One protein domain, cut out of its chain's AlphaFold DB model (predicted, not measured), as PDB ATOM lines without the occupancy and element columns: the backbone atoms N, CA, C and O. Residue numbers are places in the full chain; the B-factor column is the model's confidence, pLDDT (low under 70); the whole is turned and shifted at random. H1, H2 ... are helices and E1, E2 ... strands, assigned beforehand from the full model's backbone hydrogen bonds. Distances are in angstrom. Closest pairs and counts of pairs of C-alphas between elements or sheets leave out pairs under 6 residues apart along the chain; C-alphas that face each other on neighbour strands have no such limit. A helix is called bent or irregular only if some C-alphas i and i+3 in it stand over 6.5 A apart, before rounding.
ATOM      1  N   SER A  46      29.697  34.724 -33.161       83.06
ATOM      2  CA  SER A  46      28.847  33.607 -32.747       83.06
ATOM      3  C   SER A  46      29.720  32.383 -32.474       83.06
ATOM      4  O   SER A  46      30.182  31.750 -33.431       83.06
ATOM      5  N   PHE A  47      29.937  32.011 -31.209       84.56
ATOM      6  CA  PHE A  47      30.587  30.741 -30.902       84.56
ATOM      7  C   PHE A  47      29.558  29.617 -30.915       84.56
ATOM      8  O   PHE A  47      28.589  29.561 -30.166       84.56
ATOM      9  N   ASN A  48      29.817  28.659 -31.789       88.25
ATOM     10  CA  ASN A  48      28.971  27.508 -32.030       88.25
ATOM     11  C   ASN A  48      29.401  26.349 -31.115       88.25
ATOM     12  O   ASN A  48      29.783  25.274 -31.567       88.25
ATOM     13  N   MET A  49      29.425  26.618 -29.810       90.25
ATOM     14  CA  MET A  49      30.127  25.789 -28.834       90.25
ATOM     15  C   MET A  49      29.287  24.612 -28.312       90.25
ATOM     16  O   MET A  49      29.806  23.518 -28.084       90.25
ATOM     17  N   PHE A  50      27.979  24.811 -28.163       91.31
ATOM     18  CA  PHE A  50      27.014  23.815 -27.702       91.31
ATOM     19  C   PHE A  50      26.421  23.041 -28.882       91.31
ATOM     20  O   PHE A  50      25.368  23.391 -29.420       91.31
ATOM     21  N   MET A  51      27.107  21.971 -29.293       90.88
ATOM     22  CA  MET A  51      26.760  21.202 -30.498       90.88
ATOM     23  C   MET A  51      26.061  19.867 -30.248       90.88
ATOM     24  O   MET A  51      25.586  19.244 -31.201       90.88
ATOM     25  N   ASN A  52      25.915  19.441 -28.990       89.81
ATOM     26  CA  ASN A  52      25.404  18.112 -28.648       89.81
ATOM     27  C   ASN A  52      24.064  17.793 -29.344       89.81
ATOM     28  O   ASN A  52      23.075  18.497 -29.174       89.81
ATOM     29  N   ALA A  53      24.001  16.707 -30.118       91.69
ATOM     30  CA  ALA A  53      22.803  16.306 -30.867       91.69
ATOM     31  C   ALA A  53      21.544  16.073 -30.000       91.69
ATOM     32  O   ALA A  53      20.439  16.070 -30.528       91.69
ATOM     33  N   LYS A  54      21.700  15.893 -28.685       92.44
ATOM     34  CA  LYS A  54      20.627  15.537 -27.744       92.44
ATOM     35  C   LYS A  54      19.915  16.735 -27.123       92.44
ATOM     36  O   LYS A  54      18.872  16.545 -26.508       92.44
ATOM     37  N   ILE A  55      20.457  17.943 -27.267       90.62
ATOM     38  CA  ILE A  55      19.752  19.175 -26.896       90.62
ATOM     39  C   ILE A  55      19.001  19.722 -28.109       90.62
ATOM     40  O   ILE A  55      19.476  19.647 -29.245       90.62
ATOM     41  N   THR A  56      17.811  20.269 -27.873       92.06
ATOM     42  CA  THR A  56      16.974  20.810 -28.951       92.06
ATOM     43  C   THR A  56      17.664  21.998 -29.639       92.06
ATOM     44  O   THR A  56      18.423  22.722 -28.987       92.06
ATOM     45  N   PRO A  57      17.385  22.280 -30.926       93.31
ATOM     46  CA  PRO A  57      17.957  23.439 -31.620       93.31
ATOM     47  C   PRO A  57      17.736  24.770 -30.884       93.31
ATOM     48  O   PRO A  57      18.632  25.613 -30.833       93.31
ATOM     49  N   LYS A  58      16.572  24.932 -30.237       89.62
ATOM     50  CA  LYS A  58      16.266  26.102 -29.400       89.62
ATOM     51  C   LYS A  58      17.214  26.205 -28.201       89.62
ATOM     52  O   LYS A  58      17.800  27.261 -27.985       89.62
ATOM     53  N   GLN A  59      17.408  25.112 -27.460       89.56
ATOM     54  CA  GLN A  59      18.323  25.075 -26.315       89.56
ATOM     55  C   GLN A  59      19.780  25.312 -26.733       89.56
ATOM     56  O   GLN A  59      20.494  26.021 -26.026       89.56
ATOM     57  N   LYS A  60      20.215  24.784 -27.888       92.31
ATOM     58  CA  LYS A  60      21.544  25.075 -28.463       92.31
ATOM     59  C   LYS A  60      21.736  26.566 -28.692       92.31
ATOM     60  O   LYS A  60      22.693  27.147 -28.193       92.31
ATOM     61  N   SER A  61      20.793  27.180 -29.406       90.94
ATOM     62  CA  SER A  61      20.821  28.606 -29.734       90.94
ATOM     63  C   SER A  61      20.862  29.481 -28.476       90.94
ATOM     64  O   SER A  61      21.692  30.384 -28.378       90.94
ATOM     65  N   GLN A  62      20.038  29.158 -27.474       88.88
ATOM     66  CA  GLN A  62      20.036  29.845 -26.180       88.88
ATOM     67  C   GLN A  62      21.368  29.683 -25.430       88.88
ATOM     68  O   GLN A  62      21.892  30.663 -24.908       88.88
ATOM     69  N   SER A  63      21.939  28.473 -25.413       91.62
ATOM     70  CA  SER A  63      23.211  28.186 -24.728       91.62
ATOM     71  C   SER A  63      24.388  28.920 -25.374       91.62
ATOM     72  O   SER A  63      25.172  29.552 -24.670       91.62
ATOM     73  N   ASN A  64      24.479  28.898 -26.709       92.38
ATOM     74  CA  ASN A  64      25.506  29.630 -27.455       92.38
ATOM     75  C   ASN A  64      25.365  31.144 -27.261       92.38
ATOM     76  O   ASN A  64      26.340  31.810 -26.942       92.38
ATOM     77  N   SER A  65      24.141  31.677 -27.347       89.81
ATOM     78  CA  SER A  65      23.891  33.114 -27.162       89.81
ATOM     79  C   SER A  65      24.294  33.593 -25.764       89.81
ATOM     80  O   SER A  65      24.876  34.670 -25.623       89.81
ATOM     81  N   PHE A  66      24.013  32.791 -24.732       91.56
ATOM     82  CA  PHE A  66      24.431  33.081 -23.361       91.56
ATOM     83  C   PHE A  66      25.956  33.012 -23.204       91.56
ATOM     84  O   PHE A  66      26.555  33.909 -22.617       91.56
ATOM     85  N   TYR A  67      26.602  31.981 -23.754       93.56
ATOM     86  CA  TYR A  67      28.059  31.856 -23.713       93.56
ATOM     87  C   TYR A  67      28.761  33.037 -24.399       93.56
ATOM     88  O   TYR A  67      29.683  33.627 -23.830       93.56
ATOM     89  N   ASP A  68      28.277  33.435 -25.577       91.81
ATOM     90  CA  ASP A  68      28.789  34.590 -26.311       91.81
ATOM     91  C   ASP A  68      28.632  35.879 -25.499       91.81
ATOM     92  O   ASP A  68      29.562  36.682 -25.441       91.81
ATOM     93  N   MET A  69      27.489  36.068 -24.829       91.31
ATOM     94  CA  MET A  69      27.254  37.213 -23.947       91.31
ATOM     95  C   MET A  69      28.317  37.290 -22.849       91.31
ATOM     96  O   MET A  69      29.004  38.304 -22.736       91.31
ATOM     97  N   VAL A  70      28.496  36.217 -22.071       92.19
ATOM     98  CA  VAL A  70      29.451  36.184 -20.949       92.19
ATOM     99  C   VAL A  70      30.879  36.429 -21.442       92.19
ATOM    100  O   VAL A  70      31.611  37.235 -20.865       92.19
ATOM    101  N   LYS A  71      31.270  35.796 -22.555       93.19
ATOM    102  CA  LYS A  71      32.607  35.948 -23.140       93.19
ATOM    103  C   LYS A  71      32.859  37.361 -23.662       93.19
ATOM    104  O   LYS A  71      33.924  37.924 -23.408       93.19
ATOM    105  N   ASN A  72      31.890  37.951 -24.360       90.69
ATOM    106  CA  ASN A  72      32.007  39.312 -24.877       90.69
ATOM    107  C   ASN A  72      32.060  40.339 -23.739       90.69
ATOM    108  O   ASN A  72      32.895  41.239 -23.790       90.69
ATOM    109  N   VAL A  73      31.244  40.177 -22.690       89.25
ATOM    110  CA  VAL A  73      31.300  41.025 -21.486       89.25
ATOM    111  C   VAL A  73      32.680  40.935 -20.830       89.25
ATOM    112  O   VAL A  73      33.318  41.963 -20.623       89.25
ATOM    113  N   ASN A  74      33.198  39.726 -20.595       92.00
ATOM    114  CA  ASN A  74      34.526  39.536 -20.005       92.00
ATOM    115  C   ASN A  74      35.648  40.187 -20.834       92.00
ATOM    116  O   ASN A  74      36.542  40.837 -20.286       92.00
ATOM    117  N   ASN A  75      35.591  40.049 -22.163       91.06
ATOM    118  CA  ASN A  75      36.564  40.660 -23.068       91.06
ATOM    119  C   ASN A  75      36.507  42.190 -23.012       91.06
ATOM    120  O   ASN A  75      37.550  42.830 -22.926       91.06
ATOM    121  N   GLN A  76      35.308  42.778 -23.036       86.44
ATOM    122  CA  GLN A  76      35.143  44.232 -22.966       86.44
ATOM    123  C   GLN A  76      35.664  44.787 -21.648       86.44
ATOM    124  O   GLN A  76      36.428  45.749 -21.650       86.44
ATOM    125  N   ILE A  77      35.341  44.139 -20.530       85.38
ATOM    126  CA  ILE A  77      35.837  44.596 -19.237       85.38
ATOM    127  C   ILE A  77      37.371  44.475 -19.156       85.38
ATOM    128  O   ILE A  77      38.036  45.400 -18.693       85.38
ATOM    129  N   SER A  78      37.946  43.395 -19.696       87.56
ATOM    130  CA  SER A  78      39.405  43.214 -19.782       87.56
ATOM    131  C   SER A  78      40.098  44.266 -20.659       87.56
ATOM    132  O   SER A  78      41.260  44.599 -20.432       87.56
ATOM    133  N   LEU A  79      39.420  44.775 -21.693       86.25
ATOM    134  CA  LEU A  79      39.938  45.861 -22.528       86.25
ATOM    135  C   LEU A  79      39.911  47.190 -21.774       86.25
ATOM    136  O   LEU A  79      40.900  47.917 -21.808       86.25
ATOM    137  N   ILE A  80      38.827  47.478 -21.046       80.50
ATOM    138  CA  ILE A  80      38.715  48.697 -20.233       80.50
ATOM    139  C   ILE A  80      39.784  48.700 -19.133       80.50
ATOM    140  O   ILE A  80      40.434  49.720 -18.918       80.50
ATOM    141  N   SER A  81      40.045  47.554 -18.493       82.00
ATOM    142  CA  SER A  81      41.071  47.454 -17.449       82.00
ATOM    143  C   SER A  81      42.505  47.604 -17.981       82.00
ATOM    144  O   SER A  81      43.385  48.032 -17.241       82.00
ATOM    145  N   LYS A  82      42.759  47.254 -19.252       83.19
ATOM    146  CA  LYS A  82      44.075  47.402 -19.910       83.19
ATOM    147  C   LYS A  82      44.276  48.774 -20.566       83.19
ATOM    148  O   LYS A  82      45.412  49.207 -20.729       83.19
ATOM    149  N   ASP A 105      37.706  47.834  -9.880       75.25
ATOM    150  CA  ASP A 105      37.644  46.853  -8.803       75.25
ATOM    151  C   ASP A 105      37.242  45.486  -9.382       75.25
ATOM    152  O   ASP A 105      36.266  45.365 -10.123       75.25
ATOM    153  N   ALA A 106      37.997  44.436  -9.060       77.00
ATOM    154  CA  ALA A 106      37.693  43.077  -9.499       77.00
ATOM    155  C   ALA A 106      36.337  42.571  -8.958       77.00
ATOM    156  O   ALA A 106      35.788  41.593  -9.476       77.00
ATOM    157  N   ASN A 107      35.787  43.243  -7.942       81.12
ATOM    158  CA  ASN A 107      34.533  42.895  -7.284       81.12
ATOM    159  C   ASN A 107      33.295  43.573  -7.894       81.12
ATOM    160  O   ASN A 107      32.211  43.454  -7.331       81.12
ATOM    161  N   ILE A 108      33.407  44.250  -9.045       85.88
ATOM    162  CA  ILE A 108      32.242  44.867  -9.700       85.88
ATOM    163  C   ILE A 108      31.148  43.809  -9.947       85.88
ATOM    164  O   ILE A 108      31.405  42.812 -10.637       85.88
ATOM    165  N   PRO A 109      29.919  44.009  -9.429       89.31
ATOM    166  CA  PRO A 109      28.806  43.118  -9.714       89.31
ATOM    167  C   PRO A 109      28.380  43.214 -11.181       89.31
ATOM    168  O   PRO A 109      28.133  44.294 -11.715       89.31
ATOM    169  N   VAL A 110      28.231  42.062 -11.824       90.19
ATOM    170  CA  VAL A 110      27.737  41.908 -13.190       90.19
ATOM    171  C   VAL A 110      26.395  41.199 -13.138       90.19
ATOM    172  O   VAL A 110      26.291  40.078 -12.641       90.19
ATOM    173  N   VAL A 111      25.363  41.857 -13.666       89.94
ATOM    174  CA  VAL A 111      24.018  41.292 -13.798       89.94
ATOM    175  C   VAL A 111      23.842  40.718 -15.200       89.94
ATOM    176  O   VAL A 111      23.988  41.423 -16.196       89.94
ATOM    177  N   LEU A 112      23.503  39.436 -15.272       90.06
ATOM    178  CA  LEU A 112      23.242  38.704 -16.503       90.06
ATOM    179  C   LEU A 112      21.730  38.574 -16.712       90.06
ATOM    180  O   LEU A 112      21.009  38.012 -15.881       90.06
ATOM    181  N   MET A 113      21.249  39.095 -17.837       87.19
ATOM    182  CA  MET A 113      19.838  39.086 -18.218       87.19
ATOM    183  C   MET A 113      19.720  38.834 -19.721       87.19
ATOM    184  O   MET A 113      20.434  39.456 -20.507       87.19
ATOM    185  N   GLN A 114      18.832  37.925 -20.120       83.50
ATOM    186  CA  GLN A 114      18.534  37.692 -21.534       83.50
ATOM    187  C   GLN A 114      17.592  38.773 -22.089       83.50
ATOM    188  O   GLN A 114      16.840  39.402 -21.345       83.50
ATOM    189  N   ASP A 115      17.627  38.976 -23.405       77.25
ATOM    190  CA  ASP A 115      16.829  39.976 -24.128       77.25
ATOM    191  C   ASP A 115      15.327  39.647 -24.181       77.25
ATOM    192  O   ASP A 115      14.494  40.526 -24.408       77.25
ATOM    193  N   ASP A 116      14.967  38.390 -23.931       80.44
ATOM    194  CA  ASP A 116      13.593  37.921 -23.846       80.44
ATOM    195  C   ASP A 116      12.977  38.018 -22.448       80.44
ATOM    196  O   ASP A 116      11.884  37.494 -22.230       80.44
ATOM    197  N   TYR A 117      13.626  38.713 -21.515       87.00
ATOM    198  CA  TYR A 117      13.076  39.015 -20.199       87.00
ATOM    199  C   TYR A 117      12.949  40.517 -19.994       87.00
ATOM    200  O   TYR A 117      13.756  41.315 -20.462       87.00
ATOM    201  N   VAL A 118      11.921  40.892 -19.246       87.88
ATOM    202  CA  VAL A 118      11.719  42.251 -18.760       87.88
ATOM    203  C   VAL A 118      11.685  42.245 -17.244       87.88
ATOM    204  O   VAL A 118      11.219  41.296 -16.610       87.88
ATOM    205  N   LEU A 119      12.182  43.332 -16.673       87.44
ATOM    206  CA  LEU A 119      12.052  43.624 -15.258       87.44
ATOM    207  C   LEU A 119      10.573  43.745 -14.879       87.44
ATOM    208  O   LEU A 119       9.779  44.355 -15.593       87.44
ATOM    209  N   CYS A 120      10.209  43.147 -13.751       88.50
ATOM    210  CA  CYS A 120       8.913  43.369 -13.127       88.50
ATOM    211  C   CYS A 120       8.791  44.825 -12.665       88.50
ATOM    212  O   CYS A 120       9.795  45.461 -12.320       88.50
ATOM    213  N   ASP A 121       7.568  45.347 -12.607       84.62
ATOM    214  CA  ASP A 121       7.317  46.688 -12.077       84.62
ATOM    215  C   ASP A 121       7.827  46.771 -10.636       84.62
ATOM    216  O   ASP A 121       7.576  45.870  -9.852       84.62
ATOM    217  N   SER A 122       8.555  47.824 -10.267       85.06
ATOM    218  CA  SER A 122       9.211  47.959  -8.948       85.06
ATOM    219  C   SER A 122      10.371  46.994  -8.659       85.06
ATOM    220  O   SER A 122      10.949  47.050  -7.581       85.06
ATOM    221  N   SER A 123      10.807  46.154  -9.600       86.00
ATOM    222  CA  SER A 123      11.978  45.274  -9.396       86.00
ATOM    223  C   SER A 123      13.264  46.021  -9.008       86.00
ATOM    224  O   SER A 123      14.106  45.458  -8.316       86.00
ATOM    225  N   ILE A 124      13.410  47.293  -9.392       84.25
ATOM    226  CA  ILE A 124      14.574  48.126  -9.049       84.25
ATOM    227  C   ILE A 124      14.736  48.311  -7.531       84.25
ATOM    228  O   ILE A 124      15.863  48.269  -7.032       84.25
ATOM    229  N   SER A 125      13.644  48.469  -6.772       82.50
ATOM    230  CA  SER A 125      13.741  48.575  -5.307       82.50
ATOM    231  C   SER A 125      14.226  47.258  -4.694       82.50
ATOM    232  O   SER A 125      15.077  47.262  -3.810       82.50
ATOM    233  N   HIS A 126      13.780  46.123  -5.234       89.31
ATOM    234  CA  HIS A 126      14.233  44.799  -4.811       89.31
ATOM    235  C   HIS A 126      15.694  44.526  -5.194       89.31
ATOM    236  O   HIS A 126      16.442  43.979  -4.390       89.31
ATOM    237  N   LEU A 127      16.132  44.953  -6.383       88.56
ATOM    238  CA  LEU A 127      17.546  44.910  -6.766       88.56
ATOM    239  C   LEU A 127      18.405  45.735  -5.803       88.56
ATOM    240  O   LEU A 127      19.484  45.291  -5.429       88.56
ATOM    241  N   SER A 128      17.912  46.887  -5.341       84.12
ATOM    242  CA  SER A 128      18.621  47.711  -4.352       84.12
ATOM    243  C   SER A 128      18.876  46.958  -3.045       84.12
ATOM    244  O   SER A 128      19.989  47.013  -2.534       84.12
ATOM    245  N   LEU A 129      17.907  46.168  -2.568       89.62
ATOM    246  CA  LEU A 129      18.083  45.302  -1.392       89.62
ATOM    247  C   LEU A 129      19.142  44.213  -1.623       89.62
ATOM    248  O   LEU A 129      19.871  43.840  -0.707       89.62
ATOM    249  N   ILE A 130      19.239  43.689  -2.848       93.00
ATOM    250  CA  ILE A 130      20.266  42.705  -3.216       93.00
ATOM    251  C   ILE A 130      21.658  43.349  -3.184       93.00
ATOM    252  O   ILE A 130      22.584  42.767  -2.621       93.00
ATOM    253  N   PHE A 131      21.809  44.553  -3.741       89.94
ATOM    254  CA  PHE A 131      23.067  45.303  -3.692       89.94
ATOM    255  C   PHE A 131      23.453  45.706  -2.268       89.94
ATOM    256  O   PHE A 131      24.622  45.597  -1.901       89.94
ATOM    257  N   GLU A 132      22.486  46.123  -1.453       87.62
ATOM    258  CA  GLU A 132      22.697  46.410  -0.034       87.62
ATOM    259  C   GLU A 132      23.205  45.166   0.698       87.62
ATOM    260  O   GLU A 132      24.200  45.239   1.416       87.62
ATOM    261  N   LYS A 133      22.606  43.996   0.440       92.38
ATOM    262  CA  LYS A 133      23.080  42.731   1.009       92.38
ATOM    263  C   LYS A 133      24.506  42.395   0.567       92.38
ATOM    264  O   LYS A 133      25.300  41.975   1.405       92.38
ATOM    265  N   ALA A 134      24.834  42.565  -0.714       92.50
ATOM    266  CA  ALA A 134      26.187  42.340  -1.226       92.50
ATOM    267  C   ALA A 134      27.210  43.271  -0.554       92.50
ATOM    268  O   ALA A 134      28.207  42.799  -0.014       92.50
ATOM    269  N   THR A 135      26.901  44.568  -0.489       89.31
ATOM    270  CA  THR A 135      27.740  45.590   0.160       89.31
ATOM    271  C   THR A 135      27.942  45.272   1.640       89.31
ATOM    272  O   THR A 135      29.058  45.307   2.144       89.31
ATOM    273  N   HIS A 136      26.876  44.889   2.344       90.06
ATOM    274  CA  HIS A 136      26.953  44.537   3.756       90.06
ATOM    275  C   HIS A 136      27.846  43.313   4.016       90.06
ATOM    276  O   HIS A 136      28.559  43.266   5.017       90.06
ATOM    277  N   LEU A 137      27.833  42.315   3.124       91.44
ATOM    278  CA  LEU A 137      28.758  41.179   3.215       91.44
ATOM    279  C   LEU A 137      30.209  41.644   3.056       91.44
ATOM    280  O   LEU A 137      31.055  41.260   3.860       91.44
ATOM    281  N   GLU A 138      30.477  42.514   2.083       91.00
ATOM    282  CA  GLU A 138      31.811  43.075   1.844       91.00
ATOM    283  C   GLU A 138      32.312  43.904   3.037       91.00
ATOM    284  O   GLU A 138      33.452  43.736   3.466       91.00
ATOM    285  N   GLU A 139      31.452  44.728   3.644       89.75
ATOM    286  CA  GLU A 139      31.757  45.490   4.867       89.75
ATOM    287  C   GLU A 139      32.095  44.580   6.059       89.75
ATOM    288  O   GLU A 139      32.920  44.933   6.903       89.75
ATOM    289  N   GLN A 140      31.500  43.385   6.119       92.81
ATOM    290  CA  GLN A 140      31.827  42.350   7.105       92.81
ATOM    291  C   GLN A 140      33.098  41.553   6.757       92.81
ATOM    292  O   GLN A 140      33.422  40.590   7.455       92.81
ATOM    293  N   GLY A 141      33.799  41.899   5.673       91.75
ATOM    294  CA  GLY A 141      34.948  41.148   5.169       91.75
ATOM    295  C   GLY A 141      34.579  39.774   4.601       91.75
ATOM    296  O   GLY A 141      35.444  38.906   4.482       91.75
ATOM    297  N   LYS A 142      33.299  39.548   4.281       92.56
ATOM    298  CA  LYS A 142      32.809  38.313   3.665       92.56
ATOM    299  C   LYS A 142      32.769  38.472   2.151       92.56
ATOM    300  O   LYS A 142      32.319  39.485   1.626       92.56
ATOM    301  N   ASP A 143      33.180  37.423   1.452       93.12
ATOM    302  CA  ASP A 143      33.063  37.334  -0.001       93.12
ATOM    303  C   ASP A 143      31.781  36.557  -0.382       93.12
ATOM    304  O   ASP A 143      31.238  35.766   0.395       93.12
ATOM    305  N   TRP A 144      31.261  36.795  -1.581       94.75
ATOM    306  CA  TRP A 144      30.020  36.210  -2.085       94.75
ATOM    307  C   TRP A 144      30.222  35.678  -3.504       94.75
ATOM    308  O   TRP A 144      30.999  36.219  -4.284       94.75
ATOM    309  N   ALA A 145      29.564  34.567  -3.838       94.44
ATOM    310  CA  ALA A 145      29.710  33.914  -5.141       94.44
ATOM    311  C   ALA A 145      28.764  34.515  -6.191       94.44
ATOM    312  O   ALA A 145      29.109  34.656  -7.361       94.44
ATOM    313  N   GLY A 146      27.550  34.866  -5.770       95.19
ATOM    314  CA  GLY A 146      26.546  35.464  -6.637       95.19
ATOM    315  C   GLY A 146      25.187  35.577  -5.962       95.19
ATOM    316  O   GLY A 146      24.996  35.115  -4.839       95.19
ATOM    317  N   PHE A 147      24.243  36.184  -6.670       95.25
ATOM    318  CA  PHE A 147      22.845  36.282  -6.286       95.25
ATOM    319  C   PHE A 147      21.966  35.872  -7.462       95.25
ATOM    320  O   PHE A 147      22.097  36.399  -8.563       95.25
ATOM    321  N   ARG A 148      21.011  34.980  -7.230       94.94
ATOM    322  CA  ARG A 148      19.910  34.711  -8.149       94.94
ATOM    323  C   ARG A 148      18.685  35.492  -7.729       94.94
ATOM    324  O   ARG A 148      18.214  35.328  -6.613       94.94
ATOM    325  N   PHE A 149      18.108  36.266  -8.632       94.88
ATOM    326  CA  PHE A 149      16.897  37.043  -8.374       94.88
ATOM    327  C   PHE A 149      15.760  36.759  -9.347       94.88
ATOM    328  O   PHE A 149      14.726  37.428  -9.334       94.88
ATOM    329  N   SER A 150      15.941  35.771 -10.217       93.12
ATOM    330  CA  SER A 150      14.904  35.239 -11.086       93.12
ATOM    331  C   SER A 150      15.209  33.806 -11.482       93.12
ATOM    332  O   SER A 150      16.353  33.355 -11.475       93.12
ATOM    333  N   TYR A 151      14.148  33.088 -11.819       87.75
ATOM    334  CA  TYR A 151      14.196  31.745 -12.348       87.75
ATOM    335  C   TYR A 151      14.826  31.730 -13.738       87.75
ATOM    336  O   TYR A 151      14.538  32.581 -14.583       87.75
ATOM    337  N   GLY A 152      15.599  30.682 -14.004       85.94
ATOM    338  CA  GLY A 152      16.282  30.509 -15.272       85.94
ATOM    339  C   GLY A 152      17.671  31.146 -15.273       85.94
ATOM    340  O   GLY A 152      18.310  31.298 -14.231       85.94
ATOM    341  N   MET A 153      18.163  31.421 -16.483       84.19
ATOM    342  CA  MET A 153      19.509  31.965 -16.702       84.19
ATOM    343  C   MET A 153      19.528  33.480 -16.561       84.19
ATOM    344  O   MET A 153      20.582  34.089 -16.394       84.19
ATOM    345  N   SER A 154      18.350  34.079 -16.702       86.75
ATOM    346  CA  SER A 154      18.123  35.494 -16.518       86.75
ATOM    347  C   SER A 154      17.998  35.788 -15.034       86.75
ATOM    348  O   SER A 154      17.269  35.111 -14.312       86.75
ATOM    349  N   GLY A 155      18.673  36.842 -14.597       91.81
ATOM    350  CA  GLY A 155      18.598  37.324 -13.228       91.81
ATOM    351  C   GLY A 155      19.610  36.671 -12.300       91.81
ATOM    352  O   GLY A 155      19.282  36.303 -11.173       91.81
ATOM    353  N   ILE A 156      20.841  36.533 -12.789       93.69
ATOM    354  CA  ILE A 156      22.006  36.174 -11.983       93.69
ATOM    355  C   ILE A 156      22.892  37.410 -11.875       93.69
ATOM    356  O   ILE A 156      23.237  38.022 -12.882       93.69
ATOM    357  N   MET A 157      23.267  37.766 -10.656       94.25
ATOM    358  CA  MET A 157      24.314  38.728 -10.348       94.25
ATOM    359  C   MET A 157      25.538  37.960  -9.856       94.25
ATOM    360  O   MET A 157      25.412  37.084  -9.004       94.25
ATOM    361  N   MET A 158      26.721  38.267 -10.366       94.75
ATOM    362  CA  MET A 158      27.977  37.649  -9.931       94.75
ATOM    363  C   MET A 158      29.101  38.674  -9.944       94.75
ATOM    364  O   MET A 158      28.949  39.738 -10.537       94.75
ATOM    365  N   GLN A 159      30.227  38.375  -9.312       93.25
ATOM    366  CA  GLN A 159      31.377  39.268  -9.383       93.25
ATOM    367  C   GLN A 159      32.087  39.113 -10.726       93.25
ATOM    368  O   GLN A 159      32.216  38.012 -11.269       93.25
ATOM    369  N   GLN A 160      32.594  40.223 -11.254       92.25
ATOM    370  CA  GLN A 160      33.365  40.241 -12.490       92.25
ATOM    371  C   GLN A 160      34.534  39.241 -12.467       92.25
ATOM    372  O   GLN A 160      34.769  38.562 -13.469       92.25
ATOM    373  N   LYS A 161      35.246  39.121 -11.334       93.75
ATOM    374  CA  LYS A 161      36.391  38.205 -11.177       93.75
ATOM    375  C   LYS A 161      36.064  36.731 -11.450       93.75
ATOM    376  O   LYS A 161      36.969  35.965 -11.763       93.75
ATOM    377  N   ASP A 162      34.790  36.340 -11.381       95.75
ATOM    378  CA  ASP A 162      34.347  34.963 -11.619       95.75
ATOM    379  C   ASP A 162      33.995  34.663 -13.080       95.75
ATOM    380  O   ASP A 162      33.851  33.493 -13.447       95.75
ATOM    381  N   LEU A 163      33.866  35.683 -13.938       94.88
ATOM    382  CA  LEU A 163      33.505  35.488 -15.346       94.88
ATOM    383  C   LEU A 163      34.494  34.584 -16.108       94.88
ATOM    384  O   LEU A 163      34.016  33.708 -16.832       94.88
ATOM    385  N   PRO A 164      35.833  34.708 -15.958       95.88
ATOM    386  CA  PRO A 164      36.773  33.817 -16.640       95.88
ATOM    387  C   PRO A 164      36.556  32.340 -16.293       95.88
ATOM    388  O   PRO A 164      36.509  31.498 -17.190       95.88
ATOM    389  N   ASN A 165      36.349  32.034 -15.009       96.06
ATOM    390  CA  ASN A 165      36.128  30.665 -14.543       96.06
ATOM    391  C   ASN A 165      34.774  30.119 -15.001       96.06
ATOM    392  O   ASN A 165      34.679  28.949 -15.368       96.06
ATOM    393  N   LEU A 166      33.740  30.966 -15.066       95.94
ATOM    394  CA  LEU A 166      32.462  30.585 -15.663       95.94
ATOM    395  C   LEU A 166      32.615  30.252 -17.156       95.94
ATOM    396  O   LEU A 166      32.102  29.230 -17.608       95.94
ATOM    397  N   ILE A 167      33.334  31.076 -17.924       96.44
ATOM    398  CA  ILE A 167      33.582  30.838 -19.356       96.44
ATOM    399  C   ILE A 167      34.321  29.515 -19.555       96.44
ATOM    400  O   ILE A 167      33.906  28.696 -20.377       96.44
ATOM    401  N   GLU A 168      35.386  29.279 -18.790       96.38
ATOM    402  CA  GLU A 168      36.141  28.031 -18.860       96.38
ATOM    403  C   GLU A 168      35.272  26.819 -18.495       96.38
ATOM    404  O   GLU A 168      35.271  25.815 -19.213       96.38
ATOM    405  N   TYR A 169      34.489  26.920 -17.417       95.81
ATOM    406  CA  TYR A 169      33.576  25.867 -16.985       95.81
ATOM    407  C   TYR A 169      32.551  25.515 -18.070       95.81
ATOM    408  O   TYR A 169      32.404  24.343 -18.424       95.81
ATOM    409  N   LEU A 170      31.863  26.523 -18.619       95.62
ATOM    410  CA  LEU A 170      30.887  26.333 -19.692       95.62
ATOM    411  C   LEU A 170      31.548  25.726 -20.924       95.62
ATOM    412  O   LEU A 170      30.980  24.834 -21.553       95.62
ATOM    413  N   GLY A 171      32.771  26.161 -21.226       95.94
ATOM    414  CA  GLY A 171      33.506  25.658 -22.365       95.94
ATOM    415  C   GLY A 171      33.878  24.181 -22.243       95.94
ATOM    416  O   GLY A 171      33.671  23.404 -23.170       95.94
ATOM    417  N   ARG A 172      34.329  23.745 -21.066       95.44
ATOM    418  CA  ARG A 172      34.623  22.326 -20.791       95.44
ATOM    419  C   ARG A 172      33.378  21.431 -20.779       95.44
ATOM    420  O   ARG A 172      33.516  20.213 -20.742       95.44
ATOM    421  N   ARG A 173      32.173  22.007 -20.727       95.06
ATOM    422  CA  ARG A 173      30.897  21.284 -20.577       95.06
ATOM    423  C   ARG A 173      29.964  21.435 -21.776       95.06
ATOM    424  O   ARG A 173      28.815  20.984 -21.711       95.06
ATOM    425  N   SER A 174      30.421  22.058 -22.855       93.75
ATOM    426  CA  SER A 174      29.566  22.404 -23.991       93.75
ATOM    427  C   SER A 174      29.101  21.203 -24.821       93.75
ATOM    428  O   SER A 174      28.107  21.278 -25.545       93.75
ATOM    429  N   ASP A 175      29.796  20.078 -24.695       92.00
ATOM    430  CA  ASP A 175      29.481  18.799 -25.322       92.00
ATOM    431  C   ASP A 175      28.506  17.948 -24.493       92.00
ATOM    432  O   ASP A 175      28.051  16.900 -24.953       92.00
ATOM    433  N   THR A 176      28.135  18.381 -23.287       92.31
ATOM    434  CA  THR A 176      27.211  17.638 -22.426       92.31
ATOM    435  C   THR A 176      25.758  17.754 -22.902       92.31
ATOM    436  O   THR A 176      25.406  18.576 -23.747       92.31
ATOM    437  N   ARG A 177      24.871  16.897 -22.375       91.31
ATOM    438  CA  ARG A 177      23.422  16.952 -22.672       91.31
ATOM    439  C   ARG A 177      22.686  18.001 -21.835       91.31
ATOM    440  O   ARG A 177      21.463  18.095 -21.910       91.31
ATOM    441  N   HIS A 178      23.405  18.704 -20.969       92.12
ATOM    442  CA  HIS A 178      22.810  19.601 -20.001       92.12
ATOM    443  C   HIS A 178      22.434  20.922 -20.656       92.12
ATOM    444  O   HIS A 178      23.143  21.437 -21.518       92.12
ATOM    445  N   THR A 179      21.307  21.483 -20.229       89.38
ATOM    446  CA  THR A 179      20.960  22.850 -20.597       89.38
ATOM    447  C   THR A 179      21.929  23.811 -19.918       89.38
ATOM    448  O   THR A 179      22.429  23.547 -18.827       89.38
ATOM    449  N   ILE A 180      22.152  24.963 -20.535       91.00
ATOM    450  CA  ILE A 180      22.921  26.058 -19.941       91.00
ATOM    451  C   ILE A 180      22.404  26.457 -18.546       91.00
ATOM    452  O   ILE A 180      23.205  26.711 -17.655       91.00
ATOM    453  N   GLN A 181      21.089  26.379 -18.311       89.88
ATOM    454  CA  GLN A 181      20.497  26.539 -16.982       89.88
ATOM    455  C   GLN A 181      21.104  25.575 -15.964       89.88
ATOM    456  O   GLN A 181      21.599  25.989 -14.923       89.88
ATOM    457  N   HIS A 182      21.084  24.286 -16.294       90.75
ATOM    458  CA  HIS A 182      21.617  23.244 -15.433       90.75
ATOM    459  C   HIS A 182      23.129  23.394 -15.230       90.75
ATOM    460  O   HIS A 182      23.645  23.085 -14.164       90.75
ATOM    461  N   LEU A 183      23.857  23.876 -16.242       93.25
ATOM    462  CA  LEU A 183      25.281  24.171 -16.106       93.25
ATOM    463  C   LEU A 183      25.538  25.346 -15.158       93.25
ATOM    464  O   LEU A 183      26.455  25.255 -14.352       93.25
ATOM    465  N   LEU A 184      24.727  26.405 -15.202       92.56
ATOM    466  CA  LEU A 184      24.821  27.518 -14.252       92.56
ATOM    467  C   LEU A 184      24.469  27.078 -12.833       92.56
ATOM    468  O   LEU A 184      25.205  27.397 -11.906       92.56
ATOM    469  N   ASP A 185      23.388  26.310 -12.672       90.19
ATOM    470  CA  ASP A 185      23.018  25.728 -11.379       90.19
ATOM    471  C   ASP A 185      24.187  24.892 -10.831       90.19
ATOM    472  O   ASP A 185      24.612  25.100  -9.704       90.19
ATOM    473  N   ASN A 186      24.795  24.041 -11.665       91.12
ATOM    474  CA  ASN A 186      25.956  23.235 -11.286       91.12
ATOM    475  C   ASN A 186      27.235  24.040 -11.027       91.12
ATOM    476  O   ASN A 186      28.109  23.544 -10.323       91.12
ATOM    477  N   PHE A 187      27.415  25.196 -11.668       93.56
ATOM    478  CA  PHE A 187      28.591  26.044 -11.472       93.56
ATOM    479  C   PHE A 187      28.586  26.627 -10.062       93.56
ATOM    480  O   PHE A 187      29.589  26.535  -9.364       93.56
ATOM    481  N   PHE A 188      27.436  27.144  -9.628       91.56
ATOM    482  CA  PHE A 188      27.249  27.663  -8.273       91.56
ATOM    483  C   PHE A 188      26.944  26.572  -7.240       91.56
ATOM    484  O   PHE A 188      26.980  26.840  -6.039       91.56
ATOM    485  N   ASP A 189      26.648  25.349  -7.688       85.69
ATOM    486  CA  ASP A 189      26.466  24.211  -6.802       85.69
ATOM    487  C   ASP A 189      27.793  23.816  -6.146       85.69
ATOM    488  O   ASP A 189      28.746  23.354  -6.788       85.69
ATOM    489  N   ASN A 190      27.811  23.969  -4.826       74.88
ATOM    490  CA  ASN A 190      28.953  23.700  -3.981       74.88
ATOM    491  C   ASN A 190      29.078  22.218  -3.583       74.88
ATOM    492  O   ASN A 190      29.749  21.895  -2.611       74.88
ATOM    493  N   THR A 191      28.414  21.291  -4.278       76.25
ATOM    494  CA  THR A 191      28.522  19.846  -3.991       76.25
ATOM    495  C   THR A 191      29.787  19.209  -4.568       76.25
ATOM    496  O   THR A 191      30.260  18.189  -4.069       76.25
ATOM    497  N   LYS A 192      30.365  19.788  -5.627       83.81
ATOM    498  CA  LYS A 192      31.572  19.258  -6.278       83.81
ATOM    499  C   LYS A 192      32.821  19.849  -5.642       83.81
ATOM    500  O   LYS A 192      32.968  21.064  -5.614       83.81
ATOM    501  N   LYS A 193      33.780  18.996  -5.260       85.88
ATOM    502  CA  LYS A 193      35.048  19.405  -4.620       85.88
ATOM    503  C   LYS A 193      35.762  20.564  -5.331       85.88
ATOM    504  O   LYS A 193      36.158  21.524  -4.690       85.88
ATOM    505  N   ALA A 194      35.861  20.523  -6.661       83.75
ATOM    506  CA  ALA A 194      36.509  21.597  -7.422       83.75
ATOM    507  C   ALA A 194      35.812  22.964  -7.257       83.75
ATOM    508  O   ALA A 194      36.473  23.997  -7.273       83.75
ATOM    509  N   HIS A 195      34.486  22.977  -7.097       87.38
ATOM    510  CA  HIS A 195      33.718  24.200  -6.862       87.38
ATOM    511  C   HIS A 195      33.757  24.605  -5.385       87.38
ATOM    512  O   HIS A 195      33.833  25.795  -5.105       87.38
ATOM    513  N   GLN A 196      33.817  23.635  -4.464       85.62
ATOM    514  CA  GLN A 196      34.068  23.861  -3.031       85.62
ATOM    515  C   GLN A 196      35.367  24.589  -2.773       85.62
ATOM    516  O   GLN A 196      35.389  25.526  -1.981       85.62
ATOM    517  N   ASP A 197      36.426  24.188  -3.466       91.19
ATOM    518  CA  ASP A 197      37.718  24.838  -3.328       91.19
ATOM    519  C   ASP A 197      37.678  26.261  -3.915       91.19
ATOM    520  O   ASP A 197      38.205  27.190  -3.306       91.19
ATOM    521  N   TYR A 198      36.996  26.456  -5.052       94.19
ATOM    522  CA  TYR A 198      36.889  27.761  -5.714       94.19
ATOM    523  C   TYR A 198      36.005  28.770  -4.959       94.19
ATOM    524  O   TYR A 198      36.372  29.932  -4.794       94.19
ATOM    525  N   PHE A 199      34.842  28.330  -4.475       94.19
ATOM    526  CA  PHE A 199      33.884  29.142  -3.720       94.19
ATOM    527  C   PHE A 199      34.034  28.964  -2.207       94.19
ATOM    528  O   PHE A 199      33.092  29.207  -1.453       94.19
ATOM    529  N   LYS A 200      35.205  28.544  -1.724       92.19
ATOM    530  CA  LYS A 200      35.423  28.319  -0.294       92.19
ATOM    531  C   LYS A 200      35.130  29.593   0.504       92.19
ATOM    532  O   LYS A 200      35.793  30.610   0.328       92.19
ATOM    533  N   GLY A 201      34.136  29.524   1.392       90.19
ATOM    534  CA  GLY A 201      33.687  30.664   2.202       90.19
ATOM    535  C   GLY A 201      32.844  31.704   1.452       90.19
ATOM    536  O   GLY A 201      32.508  32.729   2.034       90.19
ATOM    537  N   ARG A 202      32.488  31.444   0.187       93.75
ATOM    538  CA  ARG A 202      31.658  32.303  -0.664       93.75
ATOM    539  C   ARG A 202      30.312  31.637  -0.890       93.75
ATOM    540  O   ARG A 202      30.238  30.469  -1.259       93.75
ATOM    541  N   TYR A 203      29.239  32.397  -0.719       91.75
ATOM    542  CA  TYR A 203      27.883  31.863  -0.829       91.75
ATOM    543  C   TYR A 203      27.174  32.385  -2.072       91.75
ATOM    544  O   TYR A 203      27.293  33.562  -2.421       91.75
ATOM    545  N   PHE A 204      26.439  31.495  -2.740       93.69
ATOM    546  CA  PHE A 204      25.519  31.859  -3.808       93.69
ATOM    547  C   PHE A 204      24.124  32.039  -3.217       93.69
ATOM    548  O   PHE A 204      23.483  31.075  -2.794       93.69
ATOM    549  N   TYR A 205      23.668  33.284  -3.159       93.69
ATOM    550  CA  TYR A 205      22.391  33.630  -2.564       93.69
ATOM    551  C   TYR A 205      21.264  33.531  -3.588       93.69
ATOM    552  O   TYR A 205      21.431  33.792  -4.773       93.69
ATOM    553  N   THR A 206      20.071  33.202  -3.125       93.12
ATOM    554  CA  THR A 206      18.833  33.267  -3.890       93.12
ATOM    555  C   THR A 206      17.917  34.270  -3.223       93.12
ATOM    556  O   THR A 206      17.532  34.096  -2.070       93.12
ATOM    557  N   TYR A 207      17.560  35.308  -3.963       94.31
ATOM    558  CA  TYR A 207      16.531  36.252  -3.588       94.31
ATOM    559  C   TYR A 207      15.154  35.599  -3.682       94.31
ATOM    560  O   TYR A 207      14.836  34.915  -4.652       94.31
ATOM    561  N   ARG A 208      14.311  35.823  -2.682       91.44
ATOM    562  CA  ARG A 208      13.036  35.123  -2.522       91.44
ATOM    563  C   ARG A 208      12.112  35.255  -3.724       91.44
ATOM    564  O   ARG A 208      11.454  34.283  -4.082       91.44
ATOM    565  N   PHE A 209      12.047  36.442  -4.314       92.44
ATOM    566  CA  PHE A 209      11.034  36.790  -5.303       92.44
ATOM    567  C   PHE A 209      11.570  36.760  -6.733       92.44
ATOM    568  O   PHE A 209      12.734  37.063  -6.982       92.44
ATOM    569  N   GLN A 210      10.688  36.433  -7.673       92.88
ATOM    570  CA  GLN A 210      10.925  36.546  -9.106       92.88
ATOM    571  C   GLN A 210      10.869  38.019  -9.542       92.88
ATOM    572  O   GLN A 210       9.804  38.635  -9.501       92.88
ATOM    573  N   LEU A 211      11.994  38.584  -9.987       93.25
ATOM    574  CA  LEU A 211      12.068  39.988 -10.428       93.25
ATOM    575  C   LEU A 211      12.035  40.191 -11.948       93.25
ATOM    576  O   LEU A 211      11.983  41.332 -12.408       93.25
ATOM    577  N   LEU A 212      12.066  39.111 -12.725       92.19
ATOM    578  CA  LEU A 212      11.999  39.129 -14.182       92.19
ATOM    579  C   LEU A 212      10.795  38.333 -14.671       92.19
ATOM    580  O   LEU A 212      10.439  37.306 -14.102       92.19
ATOM    581  N   ARG A 213      10.214  38.742 -15.789       89.62
ATOM    582  CA  ARG A 213       9.209  37.952 -16.507       89.62
ATOM    583  C   ARG A 213       9.586  37.845 -17.981       89.62
ATOM    584  O   ARG A 213      10.214  38.766 -18.502       89.62
ATOM    585  N   PRO A 214       9.218  36.758 -18.671       87.31
ATOM    586  CA  PRO A 214       9.436  36.667 -20.107       87.31
ATOM    587  C   PRO A 214       8.679  37.787 -20.849       87.31
ATOM    588  O   PRO A 214       7.552  38.133 -20.496       87.31
ATOM    589  N   ASN A 215       9.300  38.341 -21.891       82.50
ATOM    590  CA  ASN A 215       8.812  39.449 -22.722       82.50
ATOM    591  C   ASN A 215       7.806  39.003 -23.804       82.50
ATOM    592  O   ASN A 215       7.383  39.787 -24.647       82.50
ATOM    593  N   TYR A 216       7.428  37.728 -23.840       75.81
ATOM    594  CA  TYR A 216       6.582  37.204 -24.908       75.81
ATOM    595  C   TYR A 216       5.124  37.047 -24.479       75.81
ATOM    596  O   TYR A 216       4.844  36.536 -23.397       75.81
ATOM    597  N   HIS A 217       4.209  37.305 -25.419       60.28
ATOM    598  CA  HIS A 217       2.821  36.811 -25.421       60.28
ATOM    599  C   HIS A 217       2.729  35.280 -25.580       60.28
ATOM    600  O   HIS A 217       1.749  34.758 -26.108       60.28
ATOM    601  N   PHE A 218       3.755  34.530 -25.162       55.78
ATOM    602  CA  PHE A 218       3.596  33.094 -24.978       55.78
ATOM    603  C   PHE A 218       2.394  32.889 -24.060       55.78
ATOM    604  O   PHE A 218       2.221  33.673 -23.131       55.78
ATOM    605  N   ASN A 219       1.579  31.863 -24.325       56.47
ATOM    606  CA  ASN A 219       0.460  31.473 -23.465       56.47
ATOM    607  C   ASN A 219       0.980  31.234 -22.035       56.47
ATOM    608  O   ASN A 219       1.353  30.115 -21.674       56.47
ATOM    609  N   LEU A 220       1.046  32.310 -21.245       57.72
ATOM    610  CA  LEU A 220       1.589  32.381 -19.888       57.72
ATOM    611  C   LEU A 220       0.841  31.413 -18.976       57.72
ATOM    612  O   LEU A 220       1.444  30.842 -18.070       57.72
ATOM    613  N   GLU A 221      -0.426  31.151 -19.298       60.19
ATOM    614  CA  GLU A 221      -1.271  30.149 -18.654       60.19
ATOM    615  C   GLU A 221      -0.623  28.757 -18.640       60.19
ATOM    616  O   GLU A 221      -0.635  28.082 -17.611       60.19
ATOM    617  N   LYS A 222       0.039  28.354 -19.734       60.78
ATOM    618  CA  LYS A 222       0.692  27.036 -19.849       60.78
ATOM    619  C   LYS A 222       2.123  27.017 -19.330       60.78
ATOM    620  O   LYS A 222       2.731  25.955 -19.228       60.78
ATOM    621  N   SER A 223       2.693  28.179 -19.028       67.94
ATOM    622  CA  SER A 223       4.065  28.261 -18.558       67.94
ATOM    623  C   SER A 223       4.126  27.929 -17.063       67.94
ATOM    624  O   SER A 223       3.365  28.452 -16.242       67.94
ATOM    625  N   HIS A 224       5.063  27.058 -16.690       79.69
ATOM    626  CA  HIS A 224       5.366  26.773 -15.287       79.69
ATOM    627  C   HIS A 224       6.254  27.846 -14.642       79.69
ATOM    628  O   HIS A 224       6.604  27.692 -13.476       79.69
ATOM    629  N   PHE A 225       6.593  28.929 -15.343       82.69
ATOM    630  CA  PHE A 225       7.461  29.981 -14.816       82.69
ATOM    631  C   PHE A 225       6.757  30.786 -13.721       82.69
ATOM    632  O   PHE A 225       5.579  31.115 -13.910       82.69
ATOM    633  N   PRO A 226       7.437  31.095 -12.600       85.62
ATOM    634  CA  PRO A 226       6.928  32.025 -11.601       85.62
ATOM    635  C   PRO A 226       6.567  33.378 -12.228       85.62
ATOM    636  O   PRO A 226       7.280  33.868 -13.105       85.62
ATOM    637  N   GLN A 227       5.456  33.966 -11.793       88.44
ATOM    638  CA  GLN A 227       5.084  35.334 -12.156       88.44
ATOM    639  C   GLN A 227       5.880  36.350 -11.331       88.44
ATOM    640  O   GLN A 227       6.543  35.997 -10.355       88.44
ATOM    641  N   CYS A 228       5.805  37.625 -11.712       89.81
ATOM    642  CA  CYS A 228       6.431  38.710 -10.963       89.81
ATOM    643  C   CYS A 228       6.068  38.667  -9.477       89.81
ATOM    644  O   CYS A 228       4.898  38.545  -9.122       89.81
ATOM    645  N   PHE A 229       7.089  38.785  -8.631       89.75
ATOM    646  CA  PHE A 229       6.997  38.736  -7.172       89.75
ATOM    647  C   PHE A 229       6.447  37.435  -6.582       89.75
ATOM    648  O   PHE A 229       6.213  37.357  -5.376       89.75
ATOM    649  N   GLU A 230       6.318  36.374  -7.382       88.81
ATOM    650  CA  GLU A 230       6.120  35.043  -6.824       88.81
ATOM    651  C   GLU A 230       7.412  34.536  -6.174       88.81
ATOM    652  O   GLU A 230       8.510  34.826  -6.664       88.81
ATOM    653  N   PRO A 231       7.307  33.751  -5.088       86.62
ATOM    654  CA  PRO A 231       8.453  33.050  -4.537       86.62
ATOM    655  C   PRO A 231       9.105  32.132  -5.579       86.62
ATOM    656  O   PRO A 231       8.420  31.439  -6.333       86.62
ATOM    657  N   GLN A 232      10.433  32.067  -5.586       84.75
ATOM    658  CA  GLN A 232      11.181  31.116  -6.410       84.75
ATOM    659  C   GLN A 232      11.091  29.705  -5.792       84.75
ATOM    660  O   GLN A 232      11.996  29.247  -5.098       84.75
ATOM    661  N   THR A 233       9.974  29.008  -6.024       68.62
ATOM    662  CA  THR A 233       9.593  27.745  -5.350       68.62
ATOM    663  C   THR A 233      10.504  26.545  -5.624       68.62
ATOM    664  O   THR A 233      10.401  25.522  -4.953       68.62
ATOM    665  N   HIS A 234      11.400  26.647  -6.605       66.75
ATOM    666  CA  HIS A 234      12.321  25.572  -6.981       66.75
ATOM    667  C   HIS A 234      13.500  25.419  -6.011       66.75
ATOM    668  O   HIS A 234      14.246  24.448  -6.097       66.75
ATOM    669  N   LEU A 235      13.684  26.383  -5.111       62.00
ATOM    670  CA  LEU A 235      14.802  26.446  -4.180       62.00
ATOM    671  C   LEU A 235      14.249  26.297  -2.759       62.00
ATOM    672  O   LEU A 235      13.109  26.678  -2.499       62.00
ATOM    673  N   VAL A 236      15.026  25.705  -1.844       65.38
ATOM    674  CA  VAL A 236      14.639  25.340  -0.458       65.38
ATOM    675  C   VAL A 236      14.478  26.588   0.438       65.38
ATOM    676  O   VAL A 236      14.968  26.670   1.562       65.38
ATOM    677  N   ILE A 237      13.767  27.596  -0.061       63.97
ATOM    678  CA  ILE A 237      13.501  28.878   0.591       63.97
ATOM    679  C   ILE A 237      12.530  28.687   1.765       63.97
ATOM    680  O   ILE A 237      12.518  29.495   2.686       63.97
ATOM    681  N   GLU A 238      11.774  27.583   1.807       68.44
ATOM    682  CA  GLU A 238      10.889  27.243   2.935       68.44
ATOM    683  C   GLU A 238      11.632  27.164   4.278       68.44
ATOM    684  O   GLU A 238      11.074  27.529   5.308       68.44
ATOM    685  N   SER A 239      12.906  26.752   4.270       77.00
ATOM    686  CA  SER A 239      13.753  26.726   5.477       77.00
ATOM    687  C   SER A 239      14.066  28.126   6.037       77.00
ATOM    688  O   SER A 239      14.567  28.261   7.156       77.00
ATOM    689  N   CYS A 240      13.738  29.152   5.251       79.19
ATOM    690  CA  CYS A 240      14.034  30.562   5.429       79.19
ATOM    691  C   CYS A 240      12.765  31.420   5.334       79.19
ATOM    692  O   CYS A 240      12.728  32.437   4.642       79.19
ATOM    693  N   SER A 241      11.713  31.017   6.055       75.44
ATOM    694  CA  SER A 241      10.367  31.609   5.981       75.44
ATOM    695  C   SER A 241      10.314  33.130   6.158       75.44
ATOM    696  O   SER A 241       9.444  33.756   5.552       75.44
ATOM    697  N   HIS A 242      11.245  33.732   6.903       79.88
ATOM    698  CA  HIS A 242      11.301  35.179   7.165       79.88
ATOM    699  C   HIS A 242      12.438  35.909   6.442       79.88
ATOM    700  O   HIS A 242      12.512  37.130   6.499       79.88
ATOM    701  N   SER A 243      13.308  35.188   5.732       87.88
ATOM    702  CA  SER A 243      14.416  35.807   5.006       87.88
ATOM    703  C   SER A 243      14.008  36.157   3.574       87.88
ATOM    704  O   SER A 243      13.245  35.433   2.919       87.88
ATOM    705  N   LEU A 244      14.557  37.262   3.068       90.56
ATOM    706  CA  LEU A 244      14.543  37.593   1.640       90.56
ATOM    707  C   LEU A 244      15.601  36.815   0.855       90.56
ATOM    708  O   LEU A 244      15.528  36.767  -0.370       90.56
ATOM    709  N   PHE A 245      16.566  36.213   1.546       92.19
ATOM    710  CA  PHE A 245      17.696  35.518   0.951       92.19
ATOM    711  C   PHE A 245      17.802  34.086   1.475       92.19
ATOM    712  O   PHE A 245      17.603  33.819   2.662       92.19
ATOM    713  N   PHE A 246      18.150  33.170   0.583       89.75
ATOM    714  CA  PHE A 246      18.603  31.828   0.916       89.75
ATOM    715  C   PHE A 246      20.062  31.664   0.453       89.75
ATOM    716  O   PHE A 246      20.331  32.028  -0.687       89.75
ATOM    717  N   PRO A 247      20.993  31.112   1.250       90.44
ATOM    718  CA  PRO A 247      20.808  30.675   2.632       90.44
ATOM    719  C   PRO A 247      20.449  31.834   3.573       90.44
ATOM    720  O   PRO A 247      20.736  32.995   3.286       90.44
ATOM    721  N   CYS A 248      19.772  31.507   4.677       87.19
ATOM    722  CA  CYS A 248      19.491  32.459   5.749       87.19
ATOM    723  C   CYS A 248      20.783  32.905   6.431       87.19
ATOM    724  O   CYS A 248      21.722  32.116   6.551       87.19
ATOM    725  N   GLU A 249      20.761  34.116   6.982       82.19
ATOM    726  CA  GLU A 249      21.823  34.601   7.861       82.19
ATOM    727  C   GLU A 249      22.063  33.637   9.029       82.19
ATOM    728  O   GLU A 249      21.122  33.145   9.658       82.19
ATOM    729  N   GLY A 250      23.333  33.330   9.289       81.62
ATOM    730  CA  GLY A 250      23.763  32.418  10.351       81.62
ATOM    731  C   GLY A 250      23.573  30.928  10.042       81.62
ATOM    732  O   GLY A 250      23.968  30.088  10.851       81.62
ATOM    733  N   LYS A 251      22.985  30.570   8.892       78.75
ATOM    734  CA  LYS A 251      22.821  29.178   8.431       78.75
ATOM    735  C   LYS A 251      23.627  28.870   7.175       78.75
ATOM    736  O   LYS A 251      23.405  27.841   6.536       78.75
ATOM    737  N   GLU A 252      24.568  29.729   6.811       79.44
ATOM    738  CA  GLU A 252      25.327  29.587   5.577       79.44
ATOM    739  C   GLU A 252      26.142  28.281   5.573       79.44
ATOM    740  O   GLU A 252      26.127  27.550   4.583       79.44
ATOM    741  N   GLN A 253      26.729  27.903   6.716       67.94
ATOM    742  CA  GLN A 253      27.460  26.639   6.855       67.94
ATOM    743  C   GLN A 253      26.541  25.405   6.755       67.94
ATOM    744  O   GLN A 253      26.897  24.430   6.102       67.94
ATOM    745  N   GLN A 254      25.332  25.464   7.327       68.19
ATOM    746  CA  GLN A 254      24.360  24.358   7.268       68.19
ATOM    747  C   GLN A 254      23.834  24.127   5.845       68.19
ATOM    748  O   GLN A 254      23.493  23.004   5.479       68.19
ATOM    749  N   ALA A 255      23.765  25.181   5.027       63.59
ATOM    750  CA  ALA A 255      23.333  25.069   3.640       63.59
ATOM    751  C   ALA A 255      24.332  24.287   2.773       63.59
ATOM    752  O   ALA A 255      23.898  23.578   1.865       63.59
ATOM    753  N   ILE A 256      25.635  24.370   3.077       65.50
ATOM    754  CA  ILE A 256      26.678  23.565   2.418       65.50
ATOM    755  C   ILE A 256      26.450  22.073   2.698       65.50
ATOM    756  O   ILE A 256      26.528  21.248   1.789       65.50
ATOM    757  N   ASP A 257      26.106  21.734   3.939       62.94
ATOM    758  CA  ASP A 257      25.871  20.345   4.335       62.94
ATOM    759  C   ASP A 257      24.566  19.795   3.724       62.94
ATOM    760  O   ASP A 257      24.473  18.622   3.347       62.94
ATOM    761  N   TYR A 258      23.549  20.649   3.552       60.91
ATOM    762  CA  TYR A 258      22.241  20.246   3.029       60.91
ATOM    763  C   TYR A 258      22.264  19.900   1.532       60.91
ATOM    764  O   TYR A 258      21.664  18.899   1.119       60.91
ATOM    765  N   SER A 259      22.972  20.678   0.708       58.44
ATOM    766  CA  SER A 259      23.089  20.413  -0.735       58.44
ATOM    767  C   SER A 259      23.818  19.098  -1.026       58.44
ATOM    768  O   SER A 259      23.441  18.392  -1.961       58.44
ATOM    769  N   ALA A 260      24.760  18.692  -0.171       58.38
ATOM    770  CA  ALA A 260      25.394  17.375  -0.252       58.38
ATOM    771  C   ALA A 260      24.419  16.219   0.056       58.38
ATOM    772  O   ALA A 260      24.518  15.147  -0.541       58.38
ATOM    773  N   SER A 261      23.451  16.433   0.953       52.22
ATOM    774  CA  SER A 261      22.518  15.386   1.397       52.22
ATOM    775  C   SER A 261      21.324  15.155   0.459       52.22
ATOM    776  O   SER A 261      20.862  14.027   0.324       52.22
ATOM    777  N   THR A 262      20.841  16.185  -0.247       49.12
ATOM    778  CA  THR A 262      19.558  16.120  -0.990       49.12
ATOM    779  C   THR A 262      19.612  15.218  -2.243       49.12
ATOM    780  O   THR A 262      18.574  14.834  -2.777       49.12
TER     781      THR A 262
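Overview. This is residues 46 to 82 and 105 to 262 of the 400 residues of a protein of Naegleria gruberi (UniProt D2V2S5). In the middle of a rounded body stands a twisted sheet of four short strands, with helix H2 laid along one of its faces, over E3. Apart from H2, the helices H1, H3 and H4 make a crossed group, each touching the other two, which meets the sheet with parts of its helices; beyond one end of the sheet E2 and E6 pair as a small ribbon, and residues 217 to 224 of the long loop after E6 stick out. You have 195 printed residues before you, with seven named helices and six named strands in the order H1 E1 E2 H2 E3 E4 H3 H4 H5 E5 E6 H6 H7. The class is mixed, helices and strands; the large sheet runs E1 E4 E3 E5 and is mixed, while E2 and E6 are antiparallel. The whole is compact, with a radius of gyration of the C-alphas of 16.7 A and spans of 45 by 44 by 38 A.

Arrangement. Begin at the large sheet, where E1, residues 109 to 112, E4, residues 156 to 159, E3, residues 144 to 148, and E5, residues 203 to 207, run strand beside strand in that order. E1 and E4 are antiparallel, with N 110 and O 158 2.8 A apart. E4 and E3 form a hairpin, with N 157 and O 147 2.8 A apart. E3 and E5 are parallel, with N 207 and O 148 2.7 A apart. H2, residues 123 to 139, makes two layers with this sheet, helix on one face: it lies over E3 at a height over the sheet of 9.2 A and runs along the strands, at 12 degrees to E3 on the local plane. Its closest C-alphas to E3 are those of Ala 134 and Trp 144, 7.3 A apart. Look next at H1, residues 57 to 82, which is near E1 and only grazes the sheet with residues 66 to 74. H3, residues 160 to 172, only grazes it with residues 160 to 163, and H4, residues 180 to 188, with residues 184 to 188. H1 touches H3 with residues 67 to 74 alone, opposite ways at a steep tilt of 40 degrees; the closest C-alphas are those of Asn 74 and Leu 163, 6.3 A apart. H1 touches H4 with residues 59 to 66 alone, closest at Ser 63 and Ile 180, whose C-alphas are 5.2 A apart. H3 touches H4 at a steep tilt of 57 degrees, with the C-alphas of Leu 170 and Leu 183 closest at 7.0 A. H5, residues 193 to 198, is close to H4 but not clearly touching, about perpendicular at 75 degrees. E2, residues 117 to 119, and E6, residues 212 to 214, are antiparallel neighbours, with N 118 and O 213 2.8 A apart. H6, residues 237 to 240, is apart from E5, but only just: their closest C-alphas are 8.2 A apart. H7, residues 252 to 261, only grazes the large sheet with residues 252 to 256. Every O i to N i+4 pair is within hydrogen-bond range in H1, H2, H4 and H5, against 7 of 9 in H3 and 3 of 6 in H7; H6 is too short for such a pair.

Along the chain. Find C-alpha 57 at (17.957, 23.439, -31.620); from there H1 runs 37.3 A to C-alpha 82. H2 begins at C-alpha 123, (11.978, 45.274, -9.396), and measures 24.4 A. H3 measures 19.8 A and is irregular, with C-alphas 161 and 164 7.0 A apart. H7 measures 15.1 A and ends at C-alpha 261, (22.518, 15.386, 1.397). E5 measures 12.5 A and E3 11.9 A.

Size, cuts and confidence. The C-alphas farthest apart are those of Lys 82 and Glu 221, 48.5 A. Residues 83 to 104 are not printed, and C-alphas 82 and 105 are 12.8 A apart across this cut. The links from E6 to H6, 22 residues, and from H6 to H7, 11 residues, are long. Look for pLDDT under 70 at residues 217 to 223, 233 to 238 and 253 to 262; the mean of the printed part is 85.9.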